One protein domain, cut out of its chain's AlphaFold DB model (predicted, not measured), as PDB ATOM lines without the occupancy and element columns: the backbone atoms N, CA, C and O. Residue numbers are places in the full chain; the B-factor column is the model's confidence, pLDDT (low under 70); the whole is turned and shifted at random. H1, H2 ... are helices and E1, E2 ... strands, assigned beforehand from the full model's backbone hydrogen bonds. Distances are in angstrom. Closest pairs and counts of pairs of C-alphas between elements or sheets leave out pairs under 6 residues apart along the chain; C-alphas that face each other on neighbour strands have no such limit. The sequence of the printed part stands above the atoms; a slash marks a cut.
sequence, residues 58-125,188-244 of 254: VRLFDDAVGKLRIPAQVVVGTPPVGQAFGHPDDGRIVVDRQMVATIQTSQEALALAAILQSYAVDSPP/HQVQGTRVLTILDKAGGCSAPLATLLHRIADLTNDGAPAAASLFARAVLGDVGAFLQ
ATOM      1  N   VAL A  58     107.449 105.322  96.285       85.81
ATOM      2  CA  VAL A  58     107.357 104.150  95.404       85.81
ATOM      3  C   VAL A  58     106.012 103.469  95.602       85.81
ATOM      4  O   VAL A  58     105.315 103.199  94.632       85.81
ATOM      5  N   ARG A  59     105.585 103.290  96.854       87.25
ATOM      6  CA  ARG A  59     104.280 102.695  97.158       87.25
ATOM      7  C   ARG A  59     103.114 103.543  96.649       87.25
ATOM      8  O   ARG A  59     102.177 102.998  96.074       87.25
ATOM      9  N   LEU A  60     103.163 104.866  96.836       88.44
ATOM     10  CA  LEU A  60     102.142 105.772  96.293       88.44
ATOM     11  C   LEU A  60     102.041 105.652  94.771       88.44
ATOM     12  O   LEU A  60     100.941 105.664  94.213       88.44
ATOM     13  N   PHE A  61     103.193 105.555  94.113       88.50
ATOM     14  CA  PHE A  61     103.291 105.407  92.673       88.50
ATOM     15  C   PHE A  61     102.772 104.047  92.188       88.50
ATOM     16  O   PHE A  61     101.946 104.018  91.276       88.50
ATOM     17  N   ASP A  62     103.151 102.945  92.835       86.38
ATOM     18  CA  ASP A  62     102.657 101.600  92.520       86.38
ATOM     19  C   ASP A  62     101.131 101.502  92.686       86.38
ATOM     20  O   ASP A  62     100.432 100.992  91.802       86.38
ATOM     21  N   ASP A  63     100.587 102.073  93.768       87.56
ATOM     22  CA  ASP A  63      99.140 102.153  93.997       87.56
ATOM     23  C   ASP A  63      98.436 102.939  92.872       87.56
ATOM     24  O   ASP A  63      97.343 102.570  92.429       87.56
ATOM     25  N   ALA A  64      99.046 104.023  92.379       87.25
ATOM     26  CA  ALA A  64      98.507 104.830  91.284       87.25
ATOM     27  C   ALA A  64      98.562 104.107  89.925       87.25
ATOM     28  O   ALA A  64      97.576 104.128  89.181       87.25
ATOM     29  N   VAL A  65      99.669 103.420  89.622       86.31
ATOM     30  CA  VAL A  65      99.815 102.578  88.421       86.31
ATOM     31  C   VAL A  65      98.758 101.469  88.414       86.31
ATOM     32  O   VAL A  65      98.094 101.251  87.395       86.31
ATOM     33  N   GLY A  66      98.542 100.816  89.561       81.75
ATOM     34  CA  GLY A  66      97.514  99.789  89.730       81.75
ATOM     35  C   GLY A  66      96.093 100.316  89.507       81.75
ATOM     36  O   GLY A  66      95.285  99.661  88.842       81.75
ATOM     37  N   LYS A  67      95.791 101.527  89.994       83.81
ATOM     38  CA  LYS A  67      94.484 102.180  89.790       83.81
ATOM     39  C   LYS A  67      94.197 102.494  88.323       83.81
ATOM     40  O   LYS A  67      93.081 102.256  87.867       83.81
ATOM     41  N   LEU A  68      95.183 103.008  87.588       79.75
ATOM     42  CA  LEU A  68      95.019 103.425  86.190       79.75
ATOM     43  C   LEU A  68      95.101 102.276  85.173       79.75
ATOM     44  O   LEU A  68      94.777 102.483  84.003       79.75
ATOM     45  N   ARG A  69      95.485 101.066  85.612       77.38
ATOM     46  CA  ARG A  69      95.605  99.861  84.768       77.38
ATOM     47  C   ARG A  69      96.434 100.122  83.506       77.38
ATOM     48  O   ARG A  69      95.979  99.887  82.386       77.38
ATOM     49  N   ILE A  70      97.643 100.645  83.697       76.31
ATOM     50  CA  ILE A  70      98.565 100.947  82.596       76.31
ATOM     51  C   ILE A  70      98.837  99.654  81.796       76.31
ATOM     52  O   ILE A  70      99.148  98.630  82.402       76.31
ATOM     53  N   PRO A  71      98.728  99.667  80.452       65.56
ATOM     54  CA  PRO A  71      98.812  98.462  79.615       65.56
ATOM     55  C   PRO A  71     100.234  97.883  79.467       65.56
ATOM     56  O   PRO A  71     100.445  96.983  78.659       65.56
ATOM     57  N   ALA A  72     101.203  98.384  80.231       69.75
ATOM     58  CA  ALA A  72     102.597  97.962  80.215       69.75
ATOM     59  C   ALA A  72     103.091  97.718  81.645       69.75
ATOM     60  O   ALA A  72     102.622  98.348  82.596       69.75
ATOM     61  N   GLN A  73     104.064  96.819  81.799       75.44
ATOM     62  CA  GLN A  73     104.705  96.605  83.091       75.44
ATOM     63  C   GLN A  73     105.617  97.795  83.404       75.44
ATOM     64  O   GLN A  73     106.622  98.008  82.729       75.44
ATOM     65  N   VAL A  74     105.261  98.568  84.426       81.25
ATOM     66  CA  VAL A  74     106.036  99.727  84.882       81.25
ATOM     67  C   VAL A  74     107.087  99.273  85.893       81.25
ATOM     68  O   VAL A  74     106.780  98.508  86.807       81.25
ATOM     69  N   VAL A  75     108.326  99.731  85.728       80.50
ATOM     70  CA  VAL A  75     109.446  99.432  86.628       80.50
ATOM     71  C   VAL A  75     110.159 100.727  86.994       80.50
ATOM     72  O   VAL A  75     110.479 101.535  86.127       80.50
ATOM     73  N   VAL A  76     110.451 100.924  88.279       80.56
ATOM     74  CA  VAL A  76     111.269 102.053  88.737       80.56
ATOM     75  C   VAL A  76     112.748 101.692  88.601       80.56
ATOM     76  O   VAL A  76     113.219 100.724  89.203       80.56
ATOM     77  N   GLY A  77     113.498 102.470  87.829       72.62
ATOM     78  CA  GLY A  77     114.892 102.176  87.511       72.62
ATOM     79  C   GLY A  77     115.617 103.364  86.894       72.62
ATOM     80  O   GLY A  77     115.194 104.508  87.034       72.62
ATOM     81  N   THR A  78     116.733 103.091  86.228       69.44
ATOM     82  CA  THR A  78     117.460 104.100  85.455       69.44
ATOM     83  C   THR A  78     117.077 103.933  83.985       69.44
ATOM     84  O   THR A  78     117.364 102.873  83.421       69.44
ATOM     85  N   PRO A  79     116.397 104.912  83.365       65.56
ATOM     86  CA  PRO A  79     116.063 104.841  81.948       65.56
ATOM     87  C   PRO A  79     117.331 104.929  81.075       65.56
ATOM     88  O   PRO A  79     118.386 105.362  81.552       65.56
ATOM     89  N   PRO A  80     117.253 104.528  79.791       64.75
ATOM     90  CA  PRO A  80     118.339 104.727  78.837       64.75
ATOM     91  C   PRO A  80     118.788 106.193  78.779       64.75
ATOM     92  O   PRO A  80     117.981 107.112  78.934       64.75
ATOM     93  N   VAL A  81     120.080 106.414  78.526       60.56
ATOM     94  CA  VAL A  81     120.678 107.758  78.483       60.56
ATOM     95  C   VAL A  81     119.906 108.657  77.512       60.56
ATOM     96  O   VAL A  81     119.667 108.281  76.366       60.56
ATOM     97  N   GLY A  82     119.528 109.848  77.985       60.41
ATOM     98  CA  GLY A  82     118.788 110.841  77.200       60.41
ATOM     99  C   GLY A  82     117.265 110.669  77.194       60.41
ATOM    100  O   GLY A  82     116.575 111.473  76.573       60.41
ATOM    101  N   GLN A  83     116.720 109.672  77.901       63.50
ATOM    102  CA  GLN A  83     115.280 109.415  77.963       63.50
ATOM    103  C   GLN A  83     114.729 109.627  79.378       63.50
ATOM    104  O   GLN A  83     115.356 109.247  80.362       63.50
ATOM    105  N   ALA A  84     113.540 110.228  79.485       61.03
ATOM    106  CA  ALA A  84     112.824 110.357  80.760       61.03
ATOM    107  C   ALA A  84     112.044 109.082  81.128       61.03
ATOM    108  O   ALA A  84     111.908 108.749  82.304       61.03
ATOM    109  N   PHE A  85     111.586 108.349  80.111       62.28
ATOM    110  CA  PHE A  85     111.015 107.012  80.224       62.28
ATOM    111  C   PHE A  85     111.683 106.107  79.198       62.28
ATOM    112  O   PHE A  85     111.905 106.533  78.066       62.28
ATOM    113  N   GLY A  86     111.995 104.874  79.585       58.88
ATOM    114  CA  GLY A  86     112.573 103.882  78.681       58.88
ATOM    115  C   GLY A  86     111.590 102.771  78.355       58.88
ATOM    116  O   GLY A  86     110.897 102.307  79.251       58.88
ATOM    117  N   HIS A  87     111.585 102.294  77.111       59.97
ATOM    118  CA  HIS A  87     111.063 100.970  76.768       59.97
ATOM    119  C   HIS A  87     112.245 100.017  76.553       59.97
ATOM    120  O   HIS A  87     112.798  99.995  75.454       59.97
ATOM    121  N   PRO A  88     112.701  99.265  77.568       52.75
ATOM    122  CA  PRO A  88     113.533  98.092  77.326       52.75
ATOM    123  C   PRO A  88     112.879  97.131  76.316       52.75
ATOM    124  O   PRO A  88     111.653  97.048  76.203       52.75
ATOM    125  N   ASP A  89     113.715  96.374  75.601       52.31
ATOM    126  CA  ASP A  89     113.322  95.416  74.548       52.31
ATOM    127  C   ASP A  89     112.323  94.329  75.015       52.31
ATOM    128  O   ASP A  89     111.776  93.572  74.208       52.31
ATOM    129  N   ASP A  90     112.078  94.231  76.324       56.31
ATOM    130  CA  ASP A  90     111.168  93.292  76.979       56.31
ATOM    131  C   ASP A  90     109.731  93.824  77.161       56.31
ATOM    132  O   ASP A  90     108.887  93.116  77.713       56.31
ATOM    133  N   GLY A  91     109.422  95.030  76.667       60.38
ATOM    134  CA  GLY A  91     108.068  95.601  76.707       60.38
ATOM    135  C   GLY A  91     107.678  96.200  78.063       60.38
ATOM    136  O   GLY A  91     106.490  96.365  78.349       60.38
ATOM    137  N   ARG A  92     108.663  96.514  78.909       70.75
ATOM    138  CA  ARG A  92     108.459  97.241  80.169       70.75
ATOM    139  C   ARG A  92     108.634  98.738  79.957       70.75
ATOM    140  O   ARG A  92     109.317  99.144  79.028       70.75
ATOM    141  N   ILE A  93     108.050  99.556  80.828       75.44
ATOM    142  CA  ILE A  93     108.314 100.999  80.886       75.44
ATOM    143  C   ILE A  93     109.162 101.273  82.122       75.44
ATOM    144  O   ILE A  93     108.715 101.051  83.246       75.44
ATOM    145  N   VAL A  94     110.384 101.755  81.917       74.94
ATOM    146  CA  VAL A  94     111.303 102.153  82.985       74.94
ATOM    147  C   VAL A  94     111.096 103.624  83.304       74.94
ATOM    148  O   VAL A  94     111.215 104.479  82.426       74.94
ATOM    149  N   VAL A  95     110.816 103.909  84.571       79.56
ATOM    150  CA  VAL A  95     110.605 105.254  85.110       79.56
ATOM    151  C   VAL A  95     111.786 105.632  85.984       79.56
ATOM    152  O   VAL A  95     112.192 104.841  86.838       79.56
ATOM    153  N   ASP A  96     112.314 106.840  85.789       79.62
ATOM    154  CA  ASP A  96     113.435 107.347  86.573       79.62
ATOM    155  C   ASP A  96     113.108 107.366  88.075       79.62
ATOM    156  O   ASP A  96     112.118 107.953  88.526       79.62
ATOM    157  N   ARG A  97     113.979 106.740  88.872       79.06
ATOM    158  CA  ARG A  97     113.880 106.734  90.334       79.06
ATOM    159  C   ARG A  97     113.844 108.147  90.924       79.06
ATOM    160  O   ARG A  97     113.131 108.358  91.905       79.06
ATOM    161  N   GLN A  98     114.576 109.106  90.356       79.50
ATOM    162  CA  GLN A  98     114.567 110.492  90.828       79.50
ATOM    163  C   GLN A  98     113.202 111.151  90.616       79.50
ATOM    164  O   GLN A  98     112.751 111.878  91.494       79.50
ATOM    165  N   MET A  99     112.504 110.849  89.514       82.31
ATOM    166  CA  MET A  99     111.140 111.345  89.285       82.31
ATOM    167  C   MET A  99     110.175 110.799  90.335       82.31
ATOM    168  O   MET A  99     109.437 111.572  90.945       82.31
ATOM    169  N   VAL A 100     110.217 109.489  90.597       84.81
ATOM    170  CA  VAL A 100     109.363 108.855  91.619       84.81
ATOM    171  C   VAL A 100     109.651 109.440  93.002       84.81
ATOM    172  O   VAL A 100     108.722 109.755  93.735       84.81
ATOM    173  N   ALA A 101     110.918 109.694  93.334       85.56
ATOM    174  CA  ALA A 101     111.305 110.298  94.610       85.56
ATOM    175  C   ALA A 101     110.759 111.727  94.824       85.56
ATOM    176  O   ALA A 101     110.715 112.187  95.963       85.56
ATOM    177  N   THR A 102     110.323 112.431  93.769       85.44
ATOM    178  CA  THR A 102     109.705 113.766  93.900       85.44
ATOM    179  C   THR A 102     108.230 113.737  94.320       85.44
ATOM    180  O   THR A 102     107.659 114.796  94.599       85.44
ATOM    181  N   ILE A 103     107.602 112.558  94.352       86.62
ATOM    182  CA  ILE A 103     106.198 112.377  94.734       86.62
ATOM    183  C   ILE A 103     106.047 112.582  96.242       86.62
ATOM    184  O   ILE A 103     106.725 111.946  97.043       86.62
ATOM    185  N   GLN A 104     105.109 113.439  96.628       87.19
ATOM    186  CA  GLN A 104     104.778 113.734  98.022       87.19
ATOM    187  C   GLN A 104     103.346 113.319  98.371       87.19
ATOM    188  O   GLN A 104     103.054 113.023  99.531       87.19
ATOM    189  N   THR A 105     102.444 113.269  97.384       85.75
ATOM    190  CA  THR A 105     101.025 112.948  97.600       85.75
ATOM    191  C   THR A 105     100.503 111.876  96.646       85.75
ATOM    192  O   THR A 105     101.038 111.651  95.561       85.75
ATOM    193  N   SER A 106      99.392 111.235  97.020       84.88
ATOM    194  CA  SER A 106      98.684 110.280  96.155       84.88
ATOM    195  C   SER A 106      98.160 110.915  94.860       84.88
ATOM    196  O   SER A 106      98.054 110.239  93.842       84.88
ATOM    197  N   GLN A 107      97.858 112.214  94.884       83.56
ATOM    198  CA  GLN A 107      97.408 112.975  93.719       83.56
ATOM    199  C   GLN A 107      98.545 113.221  92.722       83.56
ATOM    200  O   GLN A 107      98.350 113.118  91.516       83.56
ATOM    201  N   GLU A 108      99.755 113.467  93.219       85.25
ATOM    202  CA  GLU A 108     100.949 113.566  92.376       85.25
ATOM    203  C   GLU A 108     101.342 112.201  91.799       85.25
ATOM    204  O   GLU A 108     101.707 112.104  90.631       85.25
ATOM    205  N   ALA A 109     101.191 111.125  92.576       86.69
ATOM    206  CA  ALA A 109     101.387 109.769  92.072       86.69
ATOM    207  C   ALA A 109     100.413 109.427  90.930       86.69
ATOM    208  O   ALA A 109     100.829 108.898  89.898       86.69
ATOM    209  N   LEU A 110      99.132 109.787  91.079       83.31
ATOM    210  CA  LEU A 110      98.123 109.663  90.019       83.31
ATOM    211  C   LEU A 110      98.468 110.512  88.793       83.31
ATOM    212  O   LEU A 110      98.305 110.042  87.669       83.31
ATOM    213  N   ALA A 111      98.985 111.724  88.994       84.19
ATOM    214  CA  ALA A 111      99.435 112.589  87.911       84.19
ATOM    215  C   ALA A 111     100.588 111.964  87.110       84.19
ATOM    216  O   ALA A 111     100.522 111.916  85.879       84.19
ATOM    217  N   LEU A 112     101.607 111.416  87.783       86.38
ATOM    218  CA  LEU A 112     102.711 110.732  87.104       86.38
ATOM    219  C   LEU A 112     102.234 109.479  86.358       86.38
ATOM    220  O   LEU A 112     102.635 109.239  85.219       86.38
ATOM    221  N   ALA A 113     101.343 108.698  86.967       86.44
ATOM    222  CA  ALA A 113     100.775 107.513  86.337       86.44
ATOM    223  C   ALA A 113      99.886 107.864  85.118       86.44
ATOM    224  O   ALA A 113      99.906 107.144  84.119       86.44
ATOM    225  N   ALA A 114      99.184 109.003  85.134       82.81
ATOM    226  CA  ALA A 114      98.421 109.501  83.985       82.81
ATOM    227  C   ALA A 114      99.328 109.930  82.817       82.81
ATOM    228  O   ALA A 114      99.020 109.643  81.657       82.81
ATOM    229  N   ILE A 115     100.472 110.559  83.115       81.56
ATOM    230  CA  ILE A 115     101.515 110.848  82.116       81.56
ATOM    231  C   ILE A 115     102.008 109.545  81.478       81.56
ATOM    232  O   ILE A 115     102.081 109.452  80.255       81.56
ATOM    233  N   LEU A 116     102.291 108.526  82.292       83.00
ATOM    234  CA  LEU A 116     102.770 107.229  81.809       83.00
ATOM    235  C   LEU A 116     101.744 106.489  80.965       83.00
ATOM    236  O   LEU A 116     102.102 105.875  79.967       83.00
ATOM    237  N   GLN A 117     100.468 106.556  81.329       80.12
ATOM    238  CA  GLN A 117      99.410 105.967  80.521       80.12
ATOM    239  C   GLN A 117      99.261 106.690  79.177       80.12
ATOM    240  O   GLN A 117      99.077 106.033  78.155       80.12
ATOM    241  N   SER A 118      99.380 108.022  79.157       75.88
ATOM    242  CA  SER A 118      99.414 108.801  77.912       75.88
ATOM    243  C   SER A 118     100.587 108.358  77.028       75.88
ATOM    244  O   SER A 118     100.381 108.000  75.866       75.88
ATOM    245  N   TYR A 119     101.773 108.254  77.635       75.00
ATOM    246  CA  TYR A 119     103.007 107.795  77.004       75.00
ATOM    247  C   TYR A 119     102.911 106.368  76.443       75.00
ATOM    248  O   TYR A 119     103.301 106.134  75.302       75.00
ATOM    249  N   ALA A 120     102.362 105.421  77.208       70.19
ATOM    250  CA  ALA A 120     102.238 104.012  76.827       70.19
ATOM    251  C   ALA A 120     101.281 103.780  75.646       70.19
ATOM    252  O   ALA A 120     101.423 102.805  74.918       70.19
ATOM    253  N   VAL A 121     100.287 104.653  75.462       67.56
ATOM    254  CA  VAL A 121      99.341 104.545  74.339       67.56
ATOM    255  C   VAL A 121      99.955 105.074  73.041       67.56
ATOM    256  O   VAL A 121      99.713 104.498  71.984       67.56
ATOM    257  N   ASP A 122     100.752 106.144  73.106       59.81
ATOM    258  CA  ASP A 122     101.390 106.747  71.920       59.81
ATOM    259  C   ASP A 122     102.772 106.143  71.599       59.81
ATOM    260  O   ASP A 122     103.308 106.354  70.509       59.81
ATOM    261  N   SER A 123     103.337 105.360  72.520       55.22
ATOM    262  CA  SER A 123     104.566 104.587  72.333       55.22
ATOM    263  C   SER A 123     104.214 103.108  72.164       55.22
ATOM    264  O   SER A 123     104.182 102.380  73.156       55.22
ATOM    265  N   PRO A 124     103.916 102.621  70.943       46.84
ATOM    266  CA  PRO A 124     103.762 101.188  70.745       46.84
ATOM    267  C   PRO A 124     105.075 100.478  71.127       46.84
ATOM    268  O   PRO A 124     106.152 101.051  70.921       46.84
ATOM    269  N   PRO A 125     105.017  99.247  71.674       42.84
ATOM    270  CA  PRO A 125     106.220  98.479  71.980       42.84
ATOM    271  C   PRO A 125     107.105  98.398  70.729       42.84
ATOM    272  O   PRO A 125     106.555  98.320  69.622       42.84
ATOM    273  N   HIS A 188     106.671 114.390  71.809       47.97
ATOM    274  CA  HIS A 188     105.598 114.009  70.891       47.97
ATOM    275  C   HIS A 188     104.778 112.783  71.337       47.97
ATOM    276  O   HIS A 188     103.763 112.494  70.709       47.97
ATOM    277  N   GLN A 189     105.192 112.064  72.391       57.81
ATOM    278  CA  GLN A 189     104.492 110.870  72.893       57.81
ATOM    279  C   GLN A 189     103.571 111.154  74.090       57.81
ATOM    280  O   GLN A 189     102.919 110.241  74.583       57.81
ATOM    281  N   VAL A 190     103.508 112.395  74.586       59.94
ATOM    282  CA  VAL A 190     102.618 112.767  75.696       59.94
ATOM    283  C   VAL A 190     101.706 113.894  75.241       59.94
ATOM    284  O   VAL A 190     102.166 115.001  75.004       59.94
ATOM    285  N   GLN A 191     100.405 113.612  75.143       64.88
ATOM    286  CA  GLN A 191      99.386 114.622  74.839       64.88
ATOM    287  C   GLN A 191      98.787 115.184  76.132       64.88
ATOM    288  O   GLN A 191      98.118 114.459  76.874       64.88
ATOM    289  N   GLY A 192      98.974 116.473  76.399       62.94
ATOM    290  CA  GLY A 192      98.548 117.134  77.631       62.94
ATOM    291  C   GLY A 192      97.036 117.088  77.861       62.94
ATOM    292  O   GLY A 192      96.585 116.805  78.971       62.94
ATOM    293  N   THR A 193      96.235 117.230  76.802       64.50
ATOM    294  CA  THR A 193      94.770 117.050  76.856       64.50
ATOM    295  C   THR A 193      94.367 115.635  77.277       64.50
ATOM    296  O   THR A 193      93.416 115.449  78.043       64.50
ATOM    297  N   ARG A 194      95.112 114.622  76.822       66.94
ATOM    298  CA  ARG A 194      94.904 113.224  77.208       66.94
ATOM    299  C   ARG A 194      95.297 112.993  78.660       66.94
ATOM    300  O   ARG A 194      94.531 112.353  79.374       66.94
ATOM    301  N   VAL A 195      96.431 113.540  79.106       70.56
ATOM    302  CA  VAL A 195      96.866 113.470  80.511       70.56
ATOM    303  C   VAL A 195      95.778 114.025  81.426       70.56
ATOM    304  O   VAL A 195      95.370 113.339  82.358       70.56
ATOM    305  N   LEU A 196      95.239 115.205  81.115       69.44
ATOM    306  CA  LEU A 196      94.157 115.807  81.899       69.44
ATOM    307  C   LEU A 196      92.872 114.972  81.870       69.44
ATOM    308  O   LEU A 196      92.230 114.816  82.900       69.44
ATOM    309  N   THR A 197      92.525 114.379  80.726       69.75
ATOM    310  CA  THR A 197      91.344 113.502  80.612       69.75
ATOM    311  C   THR A 197      91.494 112.218  81.434       69.75
ATOM    312  O   THR A 197      90.540 111.772  82.069       69.75
ATOM    313  N   ILE A 198      92.675 111.592  81.406       72.62
ATOM    314  CA  ILE A 198      92.980 110.403  82.216       72.62
ATOM    315  C   ILE A 198      92.912 110.765  83.699       72.62
ATOM    316  O   ILE A 198      92.304 110.038  84.485       72.62
ATOM    317  N   LEU A 199      93.502 111.904  84.061       74.50
ATOM    318  CA  LEU A 199      93.548 112.386  85.430       74.50
ATOM    319  C   LEU A 199      92.144 112.690  85.967       74.50
ATOM    320  O   LEU A 199      91.801 112.202  87.037       74.50
ATOM    321  N   ASP A 200      91.307 113.388  85.198       68.62
ATOM    322  CA  ASP A 200      89.910 113.684  85.546       68.62
ATOM    323  C   ASP A 200      89.095 112.398  85.773       68.62
ATOM    324  O   ASP A 200      88.463 112.225  86.816       68.62
ATOM    325  N   LYS A 201      89.209 111.417  84.864       69.62
ATOM    326  CA  LYS A 201      88.554 110.103  85.012       69.62
ATOM    327  C   LYS A 201      89.007 109.329  86.250       69.62
ATOM    328  O   LYS A 201      88.248 108.511  86.766       69.62
ATOM    329  N   ALA A 202      90.233 109.556  86.703       70.12
ATOM    330  CA  ALA A 202      90.799 108.909  87.880       70.12
ATOM    331  C   ALA A 202      90.503 109.655  89.192       70.12
ATOM    332  O   ALA A 202      90.996 109.241  90.244       70.12
ATOM    333  N   GLY A 203      89.721 110.744  89.150       68.81
ATOM    334  CA  GLY A 203      89.477 111.611  90.308       68.81
ATOM    335  C   GLY A 203      90.719 112.406  90.726       68.81
ATOM    336  O   GLY A 203      90.918 112.692  91.910       68.81
ATOM    337  N   GLY A 204      91.599 112.682  89.766       67.62
ATOM    338  CA  GLY A 204      92.848 113.400  89.946       67.62
ATOM    339  C   GLY A 204      92.734 114.905  89.692       67.62
ATOM    340  O   GLY A 204      91.810 115.381  89.037       67.62
ATOM    341  N   CYS A 205      93.715 115.658  90.183       70.88
ATOM    342  CA  CYS A 205      93.723 117.119  90.145       70.88
ATOM    343  C   CYS A 205      94.869 117.705  89.295       70.88
ATOM    344  O   CYS A 205      96.010 117.246  89.368       70.88
ATOM    345  N   SER A 206      94.589 118.786  88.557       67.12
ATOM    346  CA  SER A 206      95.555 119.508  87.708       67.12
ATOM    347  C   SER A 206      96.644 120.255  88.483       67.12
ATOM    348  O   SER A 206      97.798 120.249  88.055       67.12
ATOM    349  N   ALA A 207      96.333 120.863  89.631       68.25
ATOM    350  CA  ALA A 207      97.343 121.541  90.450       68.25
ATOM    351  C   ALA A 207      98.482 120.611  90.930       68.25
ATOM    352  O   ALA A 207      99.644 120.945  90.695       68.25
ATOM    353  N   PRO A 208      98.207 119.423  91.509       75.06
ATOM    354  CA  PRO A 208      99.238 118.436  91.843       75.06
ATOM    355  C   PRO A 208     100.114 118.016  90.657       75.06
ATOM    356  O   PRO A 208     101.318 117.838  90.822       75.06
ATOM    357  N   LEU A 209      99.542 117.907  89.452       76.69
ATOM    358  CA  LEU A 209     100.305 117.645  88.227       76.69
ATOM    359  C   LEU A 209     101.303 118.777  87.936       76.69
ATOM    360  O   LEU A 209     102.478 118.508  87.690       76.69
ATOM    361  N   ALA A 210     100.862 120.035  88.004       71.12
ATOM    362  CA  ALA A 210     101.729 121.189  87.777       71.12
ATOM    363  C   ALA A 210     102.849 121.277  88.826       71.12
ATOM    364  O   ALA A 210     104.018 121.433  88.474       71.12
ATOM    365  N   THR A 211     102.514 121.118  90.112       77.12
ATOM    366  CA  THR A 211     103.503 121.142  91.202       77.12
ATOM    367  C   THR A 211     104.546 120.037  91.037       77.12
ATOM    368  O   THR A 211     105.742 120.303  91.165       77.12
ATOM    369  N   LEU A 212     104.115 118.816  90.709       81.31
ATOM    370  CA  LEU A 212     105.021 117.702  90.448       81.31
ATOM    371  C   LEU A 212     105.968 118.016  89.283       81.31
ATOM    372  O   LEU A 212     107.180 117.864  89.420       81.31
ATOM    373  N   LEU A 213     105.431 118.475  88.152       75.62
ATOM    374  CA  LEU A 213     106.235 118.771  86.969       75.62
ATOM    375  C   LEU A 213     107.247 119.893  87.218       75.62
ATOM    376  O   LEU A 213     108.371 119.797  86.732       75.62
ATOM    377  N   HIS A 214     106.901 120.915  88.008       75.50
ATOM    378  CA  HIS A 214     107.864 121.939  88.419       75.50
ATOM    379  C   HIS A 214     109.018 121.343  89.233       75.50
ATOM    380  O   HIS A 214     110.173 121.621  88.931       75.50
ATOM    381  N   ARG A 215     108.737 120.448  90.189       81.31
ATOM    382  CA  ARG A 215     109.802 119.787  90.967       81.31
ATOM    383  C   ARG A 215     110.675 118.867  90.112       81.31
ATOM    384  O   ARG A 215     111.879 118.800  90.329       81.31
ATOM    385  N   ILE A 216     110.093 118.184  89.127       79.00
ATOM    386  CA  ILE A 216     110.859 117.356  88.183       79.00
ATOM    387  C   ILE A 216     111.702 118.236  87.240       79.00
ATOM    388  O   ILE A 216     112.832 117.876  86.914       79.00
ATOM    389  N   ALA A 217     111.195 119.401  86.827       73.50
ATOM    390  CA  ALA A 217     111.894 120.355  85.959       73.50
ATOM    391  C   ALA A 217     113.164 120.964  86.587       73.50
ATOM    392  O   ALA A 217     113.997 121.507  85.850       73.50
ATOM    393  N   ASP A 218     113.315 120.844  87.906       76.62
ATOM    394  CA  ASP A 218     114.483 121.289  88.667       76.62
ATOM    395  C   ASP A 218     115.515 120.167  88.904       76.62
ATOM    396  O   ASP A 218     116.589 120.415  89.454       76.62
ATOM    397  N   LEU A 219     115.236 118.930  88.465       70.50
ATOM    398  CA  LEU A 219     116.184 117.820  88.587       70.50
ATOM    399  C   LEU A 219     117.415 118.032  87.694       70.50
ATOM    400  O   LEU A 219     117.321 118.300  86.495       70.50
ATOM    401  N   THR A 220     118.595 117.838  88.274       58.44
ATOM    402  CA  THR A 220     119.876 117.922  87.568       58.44
ATOM    403  C   THR A 220     120.702 116.665  87.823       58.44
ATOM    404  O   THR A 220     120.669 116.113  88.919       58.44
ATOM    405  N   ASN A 221     121.438 116.220  86.804       57.28
ATOM    406  CA  ASN A 221     122.456 115.175  86.898       57.28
ATOM    407  C   ASN A 221     123.791 115.786  86.451       57.28
ATOM    408  O   ASN A 221     123.863 116.373  85.372       57.28
ATOM    409  N   ASP A 222     124.824 115.699  87.293       51.47
ATOM    410  CA  ASP A 222     126.175 116.226  87.026       51.47
ATOM    411  C   ASP A 222     126.211 117.697  86.558       51.47
ATOM    412  O   ASP A 222     126.987 118.085  85.687       51.47
ATOM    413  N   GLY A 223     125.342 118.542  87.126       40.56
ATOM    414  CA  GLY A 223     125.261 119.968  86.782       40.56
ATOM    415  C   GLY A 223     124.552 120.274  85.455       40.56
ATOM    416  O   GLY A 223     124.405 121.445  85.108       40.56
ATOM    417  N   ALA A 224     124.065 119.256  84.741       37.94
ATOM    418  CA  ALA A 224     123.212 119.394  83.566       37.94
ATOM    419  C   ALA A 224     121.750 119.036  83.903       37.94
ATOM    420  O   ALA A 224     121.498 118.222  84.795       37.94
ATOM    421  N   PRO A 225     120.757 119.622  83.208       53.28
ATOM    422  CA  PRO A 225     119.365 119.206  83.354       53.28
ATOM    423  C   PRO A 225     119.226 117.711  83.033       53.28
ATOM    424  O   PRO A 225     119.598 117.263  81.948       53.28
ATOM    425  N   ALA A 226     118.687 116.933  83.979       65.25
ATOM    426  CA  ALA A 226     118.419 115.511  83.768       65.25
ATOM    427  C   ALA A 226     117.412 115.327  82.616       65.25
ATOM    428  O   ALA A 226     116.579 116.207  82.385       65.25
ATOM    429  N   ALA A 227     117.409 114.184  81.921       66.19
ATOM    430  CA  ALA A 227     116.420 113.914  80.867       66.19
ATOM    431  C   ALA A 227     114.972 114.080  81.379       66.19
ATOM    432  O   ALA A 227     114.128 114.660  80.694       66.19
ATOM    433  N   ALA A 228     114.724 113.685  82.633       67.00
ATOM    434  CA  ALA A 228     113.482 113.929  83.362       67.00
ATOM    435  C   ALA A 228     113.089 115.417  83.436       67.00
ATOM    436  O   ALA A 228     111.921 115.758  83.261       67.00
ATOM    437  N   SER A 229     114.055 116.314  83.650       65.06
ATOM    438  CA  SER A 229     113.802 117.754  83.760       65.06
ATOM    439  C   SER A 229     113.419 118.389  82.425       65.06
ATOM    440  O   SER A 229     112.478 119.180  82.355       65.06
ATOM    441  N   LEU A 230     114.097 117.999  81.343       64.19
ATOM    442  CA  LEU A 230     113.787 118.466  79.994       64.19
ATOM    443  C   LEU A 230     112.415 117.952  79.550       64.19
ATOM    444  O   LEU A 230     111.622 118.704  78.986       64.19
ATOM    445  N   PHE A 231     112.109 116.700  79.885       72.56
ATOM    446  CA  PHE A 231     110.785 116.124  79.698       72.56
ATOM    447  C   PHE A 231     109.706 116.893  80.468       72.56
ATOM    448  O   PHE A 231     108.715 117.307  79.873       72.56
ATOM    449  N   ALA A 232     109.904 117.150  81.763       71.12
ATOM    450  CA  ALA A 232     108.913 117.851  82.574       71.12
ATOM    451  C   ALA A 232     108.636 119.271  82.067       71.12
ATOM    452  O   ALA A 232     107.480 119.684  82.017       71.12
ATOM    453  N   ARG A 233     109.669 119.995  81.615       66.44
ATOM    454  CA  ARG A 233     109.508 121.320  80.988       66.44
ATOM    455  C   ARG A 233     108.689 121.259  79.706       66.44
ATOM    456  O   ARG A 233     107.865 122.135  79.467       66.44
ATOM    457  N   ALA A 234     108.886 120.225  78.899       66.00
ATOM    458  CA  ALA A 234     108.108 120.053  77.685       66.00
ATOM    459  C   ALA A 234     106.649 119.672  77.967       66.00
ATOM    460  O   ALA A 234     105.750 120.234  77.346       66.00
ATOM    461  N   VAL A 235     106.401 118.791  78.943       69.25
ATOM    462  CA  VAL A 235     105.035 118.474  79.387       69.25
ATOM    463  C   VAL A 235     104.362 119.705  79.991       69.25
ATOM    464  O   VAL A 235     103.192 119.934  79.718       69.25
ATOM    465  N   LEU A 236     105.077 120.543  80.748       67.69
ATOM    466  CA  LEU A 236     104.556 121.835  81.211       67.69
ATOM    467  C   LEU A 236     104.217 122.775  80.052       67.69
ATOM    468  O   LEU A 236     103.215 123.473  80.133       67.69
ATOM    469  N   GLY A 237     105.015 122.791  78.984       62.41
ATOM    470  CA  GLY A 237     104.709 123.571  77.783       62.41
ATOM    471  C   GLY A 237     103.413 123.129  77.099       62.41
ATOM    472  O   GLY A 237     102.627 123.974  76.682       62.41
ATOM    473  N   ASP A 238     103.167 121.818  77.031       65.19
ATOM    474  CA  ASP A 238     101.971 121.258  76.390       65.19
ATOM    475  C   ASP A 238     100.732 121.317  77.302       65.19
ATOM    476  O   ASP A 238      99.691 121.852  76.928       65.19
ATOM    477  N   VAL A 239     100.845 120.841  78.545       62.03
ATOM    478  CA  VAL A 239      99.760 120.846  79.542       62.03
ATOM    479  C   VAL A 239      99.454 122.263  80.026       62.03
ATOM    480  O   VAL A 239      98.301 122.562  80.319       62.03
ATOM    481  N   GLY A 240     100.449 123.151  80.094       58.56
ATOM    482  CA  GLY A 240     100.308 124.525  80.585       58.56
ATOM    483  C   GLY A 240      99.311 125.367  79.794       58.56
ATOM    484  O   GLY A 240      98.662 126.231  80.375       58.56
ATOM    485  N   ALA A 241      99.094 125.056  78.513       53.25
ATOM    486  CA  ALA A 241      98.023 125.660  77.716       53.25
ATOM    487  C   ALA A 241      96.607 125.273  78.199       53.25
ATOM    488  O   ALA A 241      95.632 125.951  77.875       53.25
ATOM    489  N   PHE A 242      96.489 124.194  78.977       54.22
ATOM    490  CA  PHE A 242      95.234 123.600  79.444       54.22
ATOM    491  C   PHE A 242      95.061 123.636  80.971       54.22
ATOM    492  O   PHE A 242      93.985 123.296  81.466       54.22
ATOM    493  N   LEU A 243      96.082 124.052  81.728       56.34
ATOM    494  CA  LEU A 243      95.965 124.296  83.167       56.34
ATOM    495  C   LEU A 243      95.126 125.562  83.389       56.34
ATOM    496  O   LEU A 243      95.622 126.678  83.257       56.34
ATOM    497  N   GLN A 244      93.843 125.395  83.711       47.78
ATOM    498  CA  GLN A 244      92.958 126.506  84.062       47.78
ATOM    499  C   GLN A 244      92.952 126.738  85.580       47.78
ATOM    500  O   GLN A 244      92.500 125.860  86.318       47.78
TER     501      GLN A 244
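What this domain is: This is residues 58 to 125 and 188 to 244 of the 254 residues of an uncharacterized protein of Sphingomonas endophytica (UniProt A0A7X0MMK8). A long helix, H3, runs through the middle; H1 and H4 cross it, and a helical hairpin of H5 and H6 covers another side, with H5 packed crosswise on H3. A small two-stranded sheet, E1 and E2, stands beside H3. The printed part has 125 residues, with six named helices and two named strands in the order H1 E1 E2 H2 H3 H4 H5 H6; the sheet is parallel, the class mostly helix. It is compact, radius of gyration of the C-alphas 13.1 A, spanning 34 by 31 by 28 A.

How they stand to each other: H1, residues 58 to 68, touches H3, residues 106 to 122, at a steep tilt of 55 degrees, the same way; the closest C-alphas, Phe 61 and Ala 109, are 4.8 A apart. E1, residues 73 to 77, and E2, residues 92 to 96, are parallel neighbours; N 75 and O 93, 2.8 A apart, are within hydrogen-bond range. H2, residues 97 to 101, only just touches H1, with 3 pairs of C-alphas within 8 A, the closest being Val 58 and Val 100, 6.4 A. H4, residues 192 to 201, touches H3 at a steep tilt of 55 degrees, opposite ways; closest C-alphas Ala 114 and Val 195, 5.5 A. H5, residues 206 to 217, touches residues 107 to 112 of H3 alone, about perpendicular at 78 degrees; closest C-alphas Ala 111 and Leu 209, 5.1 A. H6, residues 227 to 239, forms a helical hairpin with H5, a shallow tilt of 33 degrees, only just short of steep; closest C-alphas Ala 217 and Ser 229, 3.9 A. H6 and H3 are apart. In all six helices every O i to N i+4 pair is within hydrogen-bond range.

Where its parts are: H1 begins at C-alpha 58 (107.357, 104.150, 95.404). H3 is 24.6 A long, H6 18.1 A, ending at C-alpha 239 (99.760, 120.846, 79.542).

The domain as a whole: Residues 126 to 187 are not printed; C-alphas 125 and 188 are 15.6 A apart. The link E1 to E2 is long. Under pLDDT 70 are 59 residues, among them 78 to 91.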